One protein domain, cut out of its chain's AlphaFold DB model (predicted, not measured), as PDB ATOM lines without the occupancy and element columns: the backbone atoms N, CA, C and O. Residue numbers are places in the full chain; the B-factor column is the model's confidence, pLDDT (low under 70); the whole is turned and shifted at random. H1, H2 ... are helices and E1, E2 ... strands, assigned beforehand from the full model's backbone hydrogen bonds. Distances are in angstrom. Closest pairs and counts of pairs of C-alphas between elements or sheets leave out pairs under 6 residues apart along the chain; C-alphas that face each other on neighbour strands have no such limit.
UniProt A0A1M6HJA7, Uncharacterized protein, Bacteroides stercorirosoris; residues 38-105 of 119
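What this domain is: This is residues 38 to 105 of the 119 residues of an uncharacterized protein of Bacteroides stercorirosoris (UniProt A0A1M6HJA7). Three helices, H1, H2 and H3, make a small cluster in which each touches the other two and their lines cross. A little hairpin of two strands, E1 and E2, lies at one end of the longest axis, and the long loop of residues 49 to 59 lies toward the other end. The printed part has 68 residues with three named helices and two named strands, in the order H1, H2, E1, E2, H3; the sheet, E1 - E2, is antiparallel and the class is mostly helix. The whole is compact, with a radius of gyration of the C-alphas of 12.2 A and spans of 35 by 25 by 17 A.

Where its parts are: H1 is residues 38 to 48, begins with C-alpha 38 at (-14.434, -39.085, 16.962) and measures 15.3 A from first to last C-alpha. H2, residues 60 to 69, measures 14.1 A. The strands are E1, residues 74 to 77, of 9.7 A, and E2, residues 80 to 83, of 9.9 A; C-alpha 80 is at (-3.708, -44.667, 4.112). H3, residues 86 to 100, is the longest helix at 20.6 A and ends with C-alpha 100 at (-26.818, -38.401, 18.226).

How they stand to each other: H1 and H2 form a helical hairpin: they touch, closest at the C-alphas of Cys 40 and Leu 67, 7.8 A apart, and run opposite ways at a tilt of 38 degrees, only just steep. H1 touches H3, closest at the C-alphas of Leu 44 and Trp 97, 6.5 A apart; the two run the same way at a steep tilt of 62 degrees. H2 touches H3, closest at the C-alphas of Gly 64 and Met 90, 6.2 A apart, and they run opposite ways at a steep tilt of 48 degrees. In H1, H2 and H3 every O i to N i+4 pair is within hydrogen-bond range. E1 and E2 form a hairpin of antiparallel strands, with 146 degrees between their directions; N 75 and O 82 are 2.8 A apart and N 77 and O 80 are 2.9 A apart, both within hydrogen-bond range. H1 is apart from both strands, H2 is apart from E2, and E1 is apart from H3.

The domain as a whole: The two C-alphas farthest apart, those of Gly 54 and Lys 78, are 39.2 A from each other. The printed part has no cut. The link from H1 to H2, 11 residues, is long; the links from H2 to E1, from E1 to E2 and from E2 to H3 are tight. The mean pLDDT of the printed part is 85.5, and residues 77 and 105 are under 70.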
ATOM      1  N   HIS A  38     -14.271 -39.757  15.668       74.94
ATOM      2  CA  HIS A  38     -14.434 -39.085  16.962       74.94
ATOM      3  C   HIS A  38     -14.604 -37.555  16.845       74.94
ATOM      4  O   HIS A  38     -15.347 -36.974  17.634       74.94
ATOM      5  N   LEU A  39     -13.984 -36.909  15.847       80.19
ATOM      6  CA  LEU A  39     -14.142 -35.472  15.584       80.19
ATOM      7  C   LEU A  39     -15.541 -35.155  15.057       80.19
ATOM      8  O   LEU A  39     -16.188 -34.244  15.564       80.19
ATOM      9  N   CYS A  40     -16.044 -35.950  14.106       83.94
ATOM     10  CA  CYS A  40     -17.404 -35.788  13.582       83.94
ATOM     11  C   CYS A  40     -18.453 -35.958  14.692       83.94
ATOM     12  O   CYS A  40     -19.382 -35.160  14.799       83.94
ATOM     13  N   VAL A  41     -18.278 -36.957  15.563       82.94
ATOM     14  CA  VAL A  41     -19.165 -37.179  16.718       82.94
ATOM     15  C   VAL A  41     -19.116 -36.004  17.700       82.94
ATOM     16  O   VAL A  41     -20.168 -35.511  18.106       82.94
ATOM     17  N   GLY A  42     -17.921 -35.524  18.061       84.31
ATOM     18  CA  GLY A  42     -17.764 -34.372  18.957       84.31
ATOM     19  C   GLY A  42     -18.372 -33.087  18.387       84.31
ATOM     20  O   GLY A  42     -19.069 -32.358  19.098       84.31
ATOM     21  N   ALA A  43     -18.185 -32.845  17.088       88.44
ATOM     22  CA  ALA A  43     -18.782 -31.717  16.380       88.44
ATOM     23  C   ALA A  43     -20.316 -31.802  16.371       88.44
ATOM     24  O   ALA A  43     -20.990 -30.826  16.694       88.44
ATOM     25  N   LEU A  44     -20.888 -32.977  16.089       89.75
ATOM     26  CA  LEU A  44     -22.340 -33.185  16.091       89.75
ATOM     27  C   LEU A  44     -22.964 -33.035  17.488       89.75
ATOM     28  O   LEU A  44     -24.043 -32.455  17.620       89.75
ATOM     29  N   ARG A  45     -22.294 -33.501  18.548       87.38
ATOM     30  CA  ARG A  45     -22.742 -33.278  19.936       87.38
ATOM     31  C   ARG A  45     -22.687 -31.801  20.314       87.38
ATOM     32  O   ARG A  45     -23.655 -31.267  20.848       87.38
ATOM     33  N   SER A  46     -21.602 -31.122  19.952       87.44
ATOM     34  CA  SER A  46     -21.462 -29.673  20.141       87.44
ATOM     35  C   SER A  46     -22.537 -28.897  19.363       87.44
ATOM     36  O   SER A  46     -23.113 -27.934  19.870       87.44
ATOM     37  N   PHE A  47     -22.885 -29.355  18.160       91.31
ATOM     38  CA  PHE A  47     -23.999 -28.829  17.376       91.31
ATOM     39  C   PHE A  47     -25.345 -29.023  18.076       91.31
ATOM     40  O   PHE A  47     -26.075 -28.047  18.253       91.31
ATOM     41  N   LYS A  48     -25.640 -30.226  18.584       89.25
ATOM     42  CA  LYS A  48     -26.864 -30.502  19.358       89.25
ATOM     43  C   LYS A  48     -26.991 -29.626  20.608       89.25
ATOM     44  O   LYS A  48     -28.078 -29.140  20.903       89.25
ATOM     45  N   LEU A  49     -25.884 -29.397  21.312       86.31
ATOM     46  CA  LEU A  49     -25.832 -28.559  22.514       86.31
ATOM     47  C   LEU A  49     -25.847 -27.046  22.208       86.31
ATOM     48  O   LEU A  49     -25.929 -26.228  23.122       86.31
ATOM     49  N   GLY A  50     -25.804 -26.648  20.932       88.81
ATOM     50  CA  GLY A  50     -25.939 -25.255  20.506       88.81
ATOM     51  C   GLY A  50     -24.654 -24.424  20.546       88.81
ATOM     52  O   GLY A  50     -24.744 -23.199  20.476       88.81
ATOM     53  N   TYR A  51     -23.471 -25.045  20.605       88.31
ATOM     54  CA  TYR A  51     -22.179 -24.333  20.619       88.31
ATOM     55  C   TYR A  51     -21.891 -23.547  19.331       88.31
ATOM     56  O   TYR A  51     -21.105 -22.603  19.338       88.31
ATOM     57  N   TYR A  52     -22.550 -23.906  18.229       88.50
ATOM     58  CA  TYR A  52     -22.400 -23.247  16.930       88.50
ATOM     59  C   TYR A  52     -23.365 -22.072  16.712       88.50
ATOM     60  O   TYR A  52     -23.314 -21.417  15.668       88.50
ATOM     61  N   LYS A  53     -24.229 -21.752  17.690       87.62
ATOM     62  CA  LYS A  53     -25.137 -20.599  17.595       87.62
ATOM     63  C   LYS A  53     -24.340 -19.313  17.360       87.62
ATOM     64  O   LYS A  53     -23.451 -18.977  18.138       87.62
ATOM     65  N   GLY A  54     -24.684 -18.592  16.293       87.81
ATOM     66  CA  GLY A  54     -23.997 -17.362  15.886       87.81
ATOM     67  C   GLY A  54     -22.772 -17.566  14.986       87.81
ATOM     68  O   GLY A  54     -22.114 -16.583  14.663       87.81
ATOM     69  N   GLN A  55     -22.473 -18.802  14.559       85.94
ATOM     70  CA  GLN A  55     -21.332 -19.130  13.687       85.94
ATOM     71  C   GLN A  55     -21.734 -19.467  12.233       85.94
ATOM     72  O   GLN A  55     -20.963 -20.109  11.528       85.94
ATOM     73  N   ASN A  56     -22.925 -19.055  11.767       90.00
ATOM     74  CA  ASN A  56     -23.494 -19.414  10.449       90.00
ATOM     75  C   ASN A  56     -23.544 -20.935  10.176       90.00
ATOM     76  O   ASN A  56     -23.487 -21.375   9.031       90.00
ATOM     77  N   ILE A  57     -23.629 -21.740  11.236       93.19
ATOM     78  CA  ILE A  57     -23.770 -23.193  11.178       93.19
ATOM     79  C   ILE A  57     -25.105 -23.516  11.845       93.19
ATOM     80  O   ILE A  57     -25.182 -23.742  13.054       93.19
ATOM     81  N   ASP A  58     -26.167 -23.464  11.042       92.94
ATOM     82  CA  ASP A  58     -27.551 -23.588  11.516       92.94
ATOM     83  C   ASP A  58     -28.134 -24.977  11.232       92.94
ATOM     84  O   ASP A  58     -29.065 -25.428  11.905       92.94
ATOM     85  N   THR A  59     -27.570 -25.693  10.259       94.88
ATOM     86  CA  THR A  59     -27.978 -27.046   9.886       94.88
ATOM     87  C   THR A  59     -26.813 -28.030   9.954       94.88
ATOM     88  O   THR A  59     -25.638 -27.676   9.878       94.88
ATOM     89  N   VAL A  60     -27.142 -29.323  10.016       92.06
ATOM     90  CA  VAL A  60     -26.145 -30.404   9.906       92.06
ATOM     91  C   VAL A  60     -25.413 -30.359   8.567       92.06
ATOM     92  O   VAL A  60     -24.266 -30.786   8.482       92.06
ATOM     93  N   SER A  61     -26.059 -29.840   7.519       93.75
ATOM     94  CA  SER A  61     -25.400 -29.669   6.229       93.75
ATOM     95  C   SER A  61     -24.340 -28.568   6.279       93.75
ATOM     96  O   SER A  61     -23.270 -28.764   5.713       93.75
ATOM     97  N   ASP A  62     -24.599 -27.471   6.994       95.06
ATOM     98  CA  ASP A  62     -23.623 -26.387   7.182       95.06
ATOM     99  C   ASP A  62     -22.437 -26.868   8.019       95.06
ATOM    100  O   ASP A  62     -21.284 -26.630   7.666       95.06
ATOM    101  N   LEU A  63     -22.709 -27.640   9.081       93.69
ATOM    102  CA  LEU A  63     -21.660 -28.280   9.875       93.69
ATOM    103  C   LEU A  63     -20.829 -29.245   9.021       93.69
ATOM    104  O   LEU A  63     -19.606 -29.265   9.117       93.69
ATOM    105  N   GLY A  64     -21.487 -30.044   8.181       92.12
ATOM    106  CA  GLY A  64     -20.810 -30.966   7.278       92.12
ATOM    107  C   GLY A  64     -19.937 -30.251   6.254       92.12
ATOM    108  O   GLY A  64     -18.796 -30.656   6.053       92.12
ATOM    109  N   MET A  65     -20.422 -29.154   5.673       93.88
ATOM    110  CA  MET A  65     -19.613 -28.307   4.795       93.88
ATOM    111  C   MET A  65     -18.381 -27.777   5.537       93.88
ATOM    112  O   MET A  65     -17.264 -27.940   5.056       93.88
ATOM    113  N   HIS A  66     -18.570 -27.248   6.747       92.25
ATOM    114  CA  HIS A  66     -17.485 -26.709   7.565       92.25
ATOM    115  C   HIS A  66     -16.403 -27.756   7.891       92.25
ATOM    116  O   HIS A  66     -15.209 -27.485   7.750       92.25
ATOM    117  N   LEU A  67     -16.801 -28.972   8.282       89.25
ATOM    118  CA  LEU A  67     -15.872 -30.078   8.555       89.25
ATOM    119  C   LEU A  67     -15.145 -30.543   7.286       89.25
ATOM    120  O   LEU A  67     -13.951 -30.843   7.313       89.25
ATOM    121  N   TYR A  68     -15.854 -30.590   6.159       89.31
ATOM    122  CA  TYR A  68     -15.268 -30.986   4.884       89.31
ATOM    123  C   TYR A  68     -14.215 -29.979   4.410       89.31
ATOM    124  O   TYR A  68     -13.098 -30.374   4.075       89.31
ATOM    125  N   GLU A  69     -14.536 -28.683   4.439       89.88
ATOM    126  CA  GLU A  69     -13.611 -27.595   4.094       89.88
ATOM    127  C   GLU A  69     -12.398 -27.541   5.033       89.88
ATOM    128  O   GLU A  69     -11.299 -27.191   4.603       89.88
ATOM    129  N   SER A  70     -12.569 -27.957   6.291       87.50
ATOM    130  CA  SER A  70     -11.488 -28.059   7.283       87.50
ATOM    131  C   SER A  70     -10.559 -29.262   7.066       87.50
ATOM    132  O   SER A  70      -9.556 -29.406   7.766       87.50
ATOM    133  N   GLY A  71     -10.857 -30.134   6.096       85.44
ATOM    134  CA  GLY A  71     -10.053 -31.326   5.824       85.44
ATOM    135  C   GLY A  71     -10.332 -32.493   6.780       85.44
ATOM    136  O   GLY A  71      -9.494 -33.386   6.925       85.44
ATOM    137  N   ASP A  72     -11.486 -32.504   7.455       82.75
ATOM    138  CA  ASP A  72     -11.852 -33.564   8.404       82.75
ATOM    139  C   ASP A  72     -12.573 -34.753   7.755       82.75
ATOM    140  O   ASP A  72     -12.741 -35.794   8.391       82.75
ATOM    141  N   ALA A  73     -12.925 -34.649   6.471       83.69
ATOM    142  CA  ALA A  73     -13.545 -35.710   5.677       83.69
ATOM    143  C   ALA A  73     -12.531 -36.763   5.178       83.69
ATOM    144  O   ALA A  73     -12.541 -37.151   4.011       83.69
ATOM    145  N   LEU A  74     -11.631 -37.219   6.051       79.62
ATOM    146  CA  LEU A  74     -10.641 -38.253   5.739       79.62
ATOM    147  C   LEU A  74     -11.130 -39.625   6.193       79.62
ATOM    148  O   LEU A  74     -11.536 -39.805   7.341       79.62
ATOM    149  N   LYS A  75     -11.013 -40.602   5.296       76.88
ATOM    150  CA  LYS A  75     -11.234 -42.015   5.570       76.88
ATOM    151  C   LYS A  75      -9.894 -42.727   5.676       76.88
ATOM    152  O   LYS A  75      -9.088 -42.648   4.756       76.88
ATOM    153  N   HIS A  76      -9.688 -43.448   6.770       72.06
ATOM    154  CA  HIS A  76      -8.494 -44.267   6.957       72.06
ATOM    155  C   HIS A  76      -8.772 -45.710   6.537       72.06
ATOM    156  O   HIS A  76      -9.558 -46.400   7.193       72.06
ATOM    157  N   GLU A  77      -8.127 -46.182   5.473       69.88
ATOM    158  CA  GLU A  77      -8.215 -47.573   5.025       69.88
ATOM    159  C   GLU A  77      -6.825 -48.134   4.734       69.88
ATOM    160  O   GLU A  77      -6.032 -47.535   4.020       69.88
ATOM    161  N   LYS A  78      -6.533 -49.321   5.283       73.69
ATOM    162  CA  LYS A  78      -5.287 -50.072   5.030       73.69
ATOM    163  C   LYS A  78      -3.991 -49.270   5.271       73.69
ATOM    164  O   LYS A  78      -2.980 -49.552   4.639       73.69
ATOM    165  N   GLY A  79      -4.003 -48.333   6.221       72.50
ATOM    166  CA  GLY A  79      -2.835 -47.516   6.564       72.50
ATOM    167  C   GLY A  79      -2.727 -46.203   5.785       72.50
ATOM    168  O   GLY A  79      -1.779 -45.460   6.021       72.50
ATOM    169  N   GLU A  80      -3.684 -45.896   4.906       74.12
ATOM    170  CA  GLU A  80      -3.708 -44.667   4.112       74.12
ATOM    171  C   GLU A  80      -4.937 -43.812   4.434       74.12
ATOM    172  O   GLU A  80      -6.052 -44.321   4.583       74.12
ATOM    173  N   ASP A  81      -4.725 -42.498   4.511       78.00
ATOM    174  CA  ASP A  81      -5.790 -41.509   4.642       78.00
ATOM    175  C   ASP A  81      -6.203 -41.019   3.253       78.00
ATOM    176  O   ASP A  81      -5.422 -40.391   2.537       78.00
ATOM    177  N   THR A  82      -7.444 -41.300   2.870       82.25
ATOM    178  CA  THR A  82      -8.034 -40.845   1.608       82.25
ATOM    179  C   THR A  82      -9.137 -39.841   1.889       82.25
ATOM    180  O   THR A  82     -10.005 -40.071   2.732       82.25
ATOM    181  N   PHE A  83      -9.131 -38.722   1.171       84.75
ATOM    182  CA  PHE A  83     -10.200 -37.737   1.268       84.75
ATOM    183  C   PHE A  83     -11.490 -38.288   0.658       84.75
ATOM    184  O   PHE A  83     -11.492 -38.810  -0.457       84.75
ATOM    185  N   MET A  84     -12.580 -38.222   1.415       85.81
ATOM    186  CA  MET A  84     -13.880 -38.706   0.977       85.81
ATOM    187  C   MET A  84     -14.505 -37.735  -0.018       85.81
ATOM    188  O   MET A  84     -14.366 -36.524   0.103       85.81
ATOM    189  N   GLU A  85     -15.306 -38.269  -0.936       89.38
ATOM    190  CA  GLU A  85     -16.233 -37.452  -1.714       89.38
ATOM    191  C   GLU A  85     -17.259 -36.781  -0.790       89.38
ATOM    192  O   GLU A  85     -17.825 -37.432   0.096       89.38
ATOM    193  N   MET A  86     -17.563 -35.504  -1.037       88.94
ATOM    194  CA  MET A  86     -18.509 -34.710  -0.237       88.94
ATOM    195  C   MET A  86     -19.848 -35.423  -0.018       88.94
ATOM    196  O   MET A  86     -20.364 -35.474   1.095       88.94
ATOM    197  N   SER A  87     -20.419 -36.016  -1.067       89.25
ATOM    198  CA  SER A  87     -21.700 -36.729  -0.980       89.25
ATOM    199  C   SER A  87     -21.640 -37.937  -0.038       89.25
ATOM    200  O   SER A  87     -22.589 -38.191   0.711       89.25
ATOM    201  N   SER A  88     -20.511 -38.651  -0.038       86.94
ATOM    202  CA  SER A  88     -20.263 -39.792   0.844       86.94
ATOM    203  C   SER A  88     -20.081 -39.326   2.283       86.94
ATOM    204  O   SER A  88     -20.756 -39.835   3.175       86.94
ATOM    205  N   PHE A  89     -19.257 -38.297   2.503       87.31
ATOM    206  CA  PHE A  89     -19.058 -37.701   3.824       87.31
ATOM    207  C   PHE A  89     -20.379 -37.217   4.438       87.31
ATOM    208  O   PHE A  89     -20.722 -37.579   5.561       87.31
ATOM    209  N   MET A  90     -21.181 -36.481   3.667       90.12
ATOM    210  CA  MET A  90     -22.481 -35.969   4.109       90.12
ATOM    211  C   MET A  90     -23.483 -37.084   4.425       90.12
ATOM    212  O   MET A  90     -24.326 -36.930   5.309       90.12
ATOM    213  N   THR A  91     -23.415 -38.205   3.707       87.88
ATOM    214  CA  THR A  91     -24.257 -39.375   3.986       87.88
ATOM    215  C   THR A  91     -23.892 -39.994   5.332       87.88
ATOM    216  O   THR A  91     -24.782 -40.242   6.147       87.88
ATOM    217  N   GLU A  92     -22.602 -40.187   5.597       85.19
ATOM    218  CA  GLU A  92     -22.139 -40.744   6.870       85.19
ATOM    219  C   GLU A  92     -22.399 -39.801   8.045       85.19
ATOM    220  O   GLU A  92     -22.926 -40.226   9.076       85.19
ATOM    221  N   LEU A  93     -22.162 -38.501   7.865       87.88
ATOM    222  CA  LEU A  93     -22.461 -37.493   8.879       87.88
ATOM    223  C   LEU A  93     -23.948 -37.503   9.271       87.88
ATOM    224  O   LEU A  93     -24.280 -37.428  10.453       87.88
ATOM    225  N   ARG A  94     -24.863 -37.654   8.301       89.50
ATOM    226  CA  ARG A  94     -26.311 -37.741   8.568       89.50
ATOM    227  C   ARG A  94     -26.706 -39.012   9.314       89.50
ATOM    228  O   ARG A  94     -27.601 -38.948  10.156       89.50
ATOM    229  N   LYS A  95     -26.049 -40.145   9.047       84.25
ATOM    230  CA  LYS A  95     -26.264 -41.381   9.819       84.25
ATOM    231  C   LYS A  95     -25.826 -41.196  11.271       84.25
ATOM    232  O   LYS A  95     -26.603 -41.490  12.175       84.25
ATOM    233  N   MET A  96     -24.635 -40.630  11.497       84.75
ATOM    234  CA  MET A  96     -24.151 -40.312  12.849       84.75
ATOM    235  C   MET A  96     -25.094 -39.340  13.565       84.75
ATOM    236  O   MET A  96     -25.428 -39.535  14.734       84.75
ATOM    237  N   TRP A  97     -25.576 -38.320  12.851       89.62
ATOM    238  CA  TRP A  97     -26.535 -37.364  13.388       89.62
ATOM    239  C   TRP A  97     -27.844 -38.024  13.828       89.62
ATOM    240  O   TRP A  97     -28.330 -37.724  14.914       89.62
ATOM    241  N   ALA A  98     -28.389 -38.960  13.045       86.75
ATOM    242  CA  ALA A  98     -29.620 -39.672  13.396       86.75
ATOM    243  C   ALA A  98     -29.505 -40.467  14.712       86.75
ATOM    244  O   ALA A  98     -30.500 -40.624  15.424       86.75
ATOM    245  N   VAL A  99     -28.301 -40.940  15.052       81.62
ATOM    246  CA  VAL A  99     -28.006 -41.570  16.349       81.62
ATOM    247  C   VAL A  99     -27.890 -40.508  17.445       81.62
ATOM    248  O   VAL A  99     -28.601 -40.584  18.445       81.62
ATOM    249  N   ILE A 100     -27.065 -39.474  17.240       82.38
ATOM    250  CA  ILE A 100     -26.818 -38.401  18.226       82.38
ATOM    251  C   ILE A 100     -28.096 -37.633  18.578       82.38
ATOM    252  O   ILE A 100     -28.276 -37.213  19.722       82.38
ATOM    253  N   GLN A 101     -29.032 -37.489  17.639       83.56
ATOM    254  CA  GLN A 101     -30.343 -36.901  17.912       83.56
ATOM    255  C   GLN A 101     -31.095 -37.631  19.027       83.56
ATOM    256  O   GLN A 101     -31.756 -36.966  19.824       83.56
ATOM    257  N   LYS A 102     -30.949 -38.957  19.122       82.06
ATOM    258  CA  LYS A 102     -31.616 -39.801  20.121       82.06
ATOM    259  C   LYS A 102     -30.862 -39.896  21.451       82.06
ATOM    260  O   LYS A 102     -31.446 -40.376  22.413       82.06
ATOM    261  N   GLU A 103     -29.595 -39.471  21.512       78.62
ATOM    262  CA  GLU A 103     -28.819 -39.462  22.763       78.62
ATOM    263  C   GLU A 103     -29.474 -38.524  23.788       78.62
ATOM    264  O   GLU A 103     -29.887 -37.418  23.436       78.62
ATOM    265  N   ASP A 104     -29.569 -38.934  25.050       72.56
ATOM    266  CA  ASP A 104     -29.952 -38.011  26.116       72.56
ATOM    267  C   ASP A 104     -28.800 -37.029  26.360       72.56
ATOM    268  O   ASP A 104     -27.646 -37.428  26.522       72.56
ATOM    269  N   THR A 105     -29.103 -35.733  26.315       68.00
ATOM    270  CA  THR A 105     -28.119 -34.657  26.462       68.00
ATOM    271  C   THR A 105     -28.412 -33.740  27.640       68.00
ATOM    272  O   THR A 105     -27.759 -32.706  27.750       68.00
TER     273      THR A 105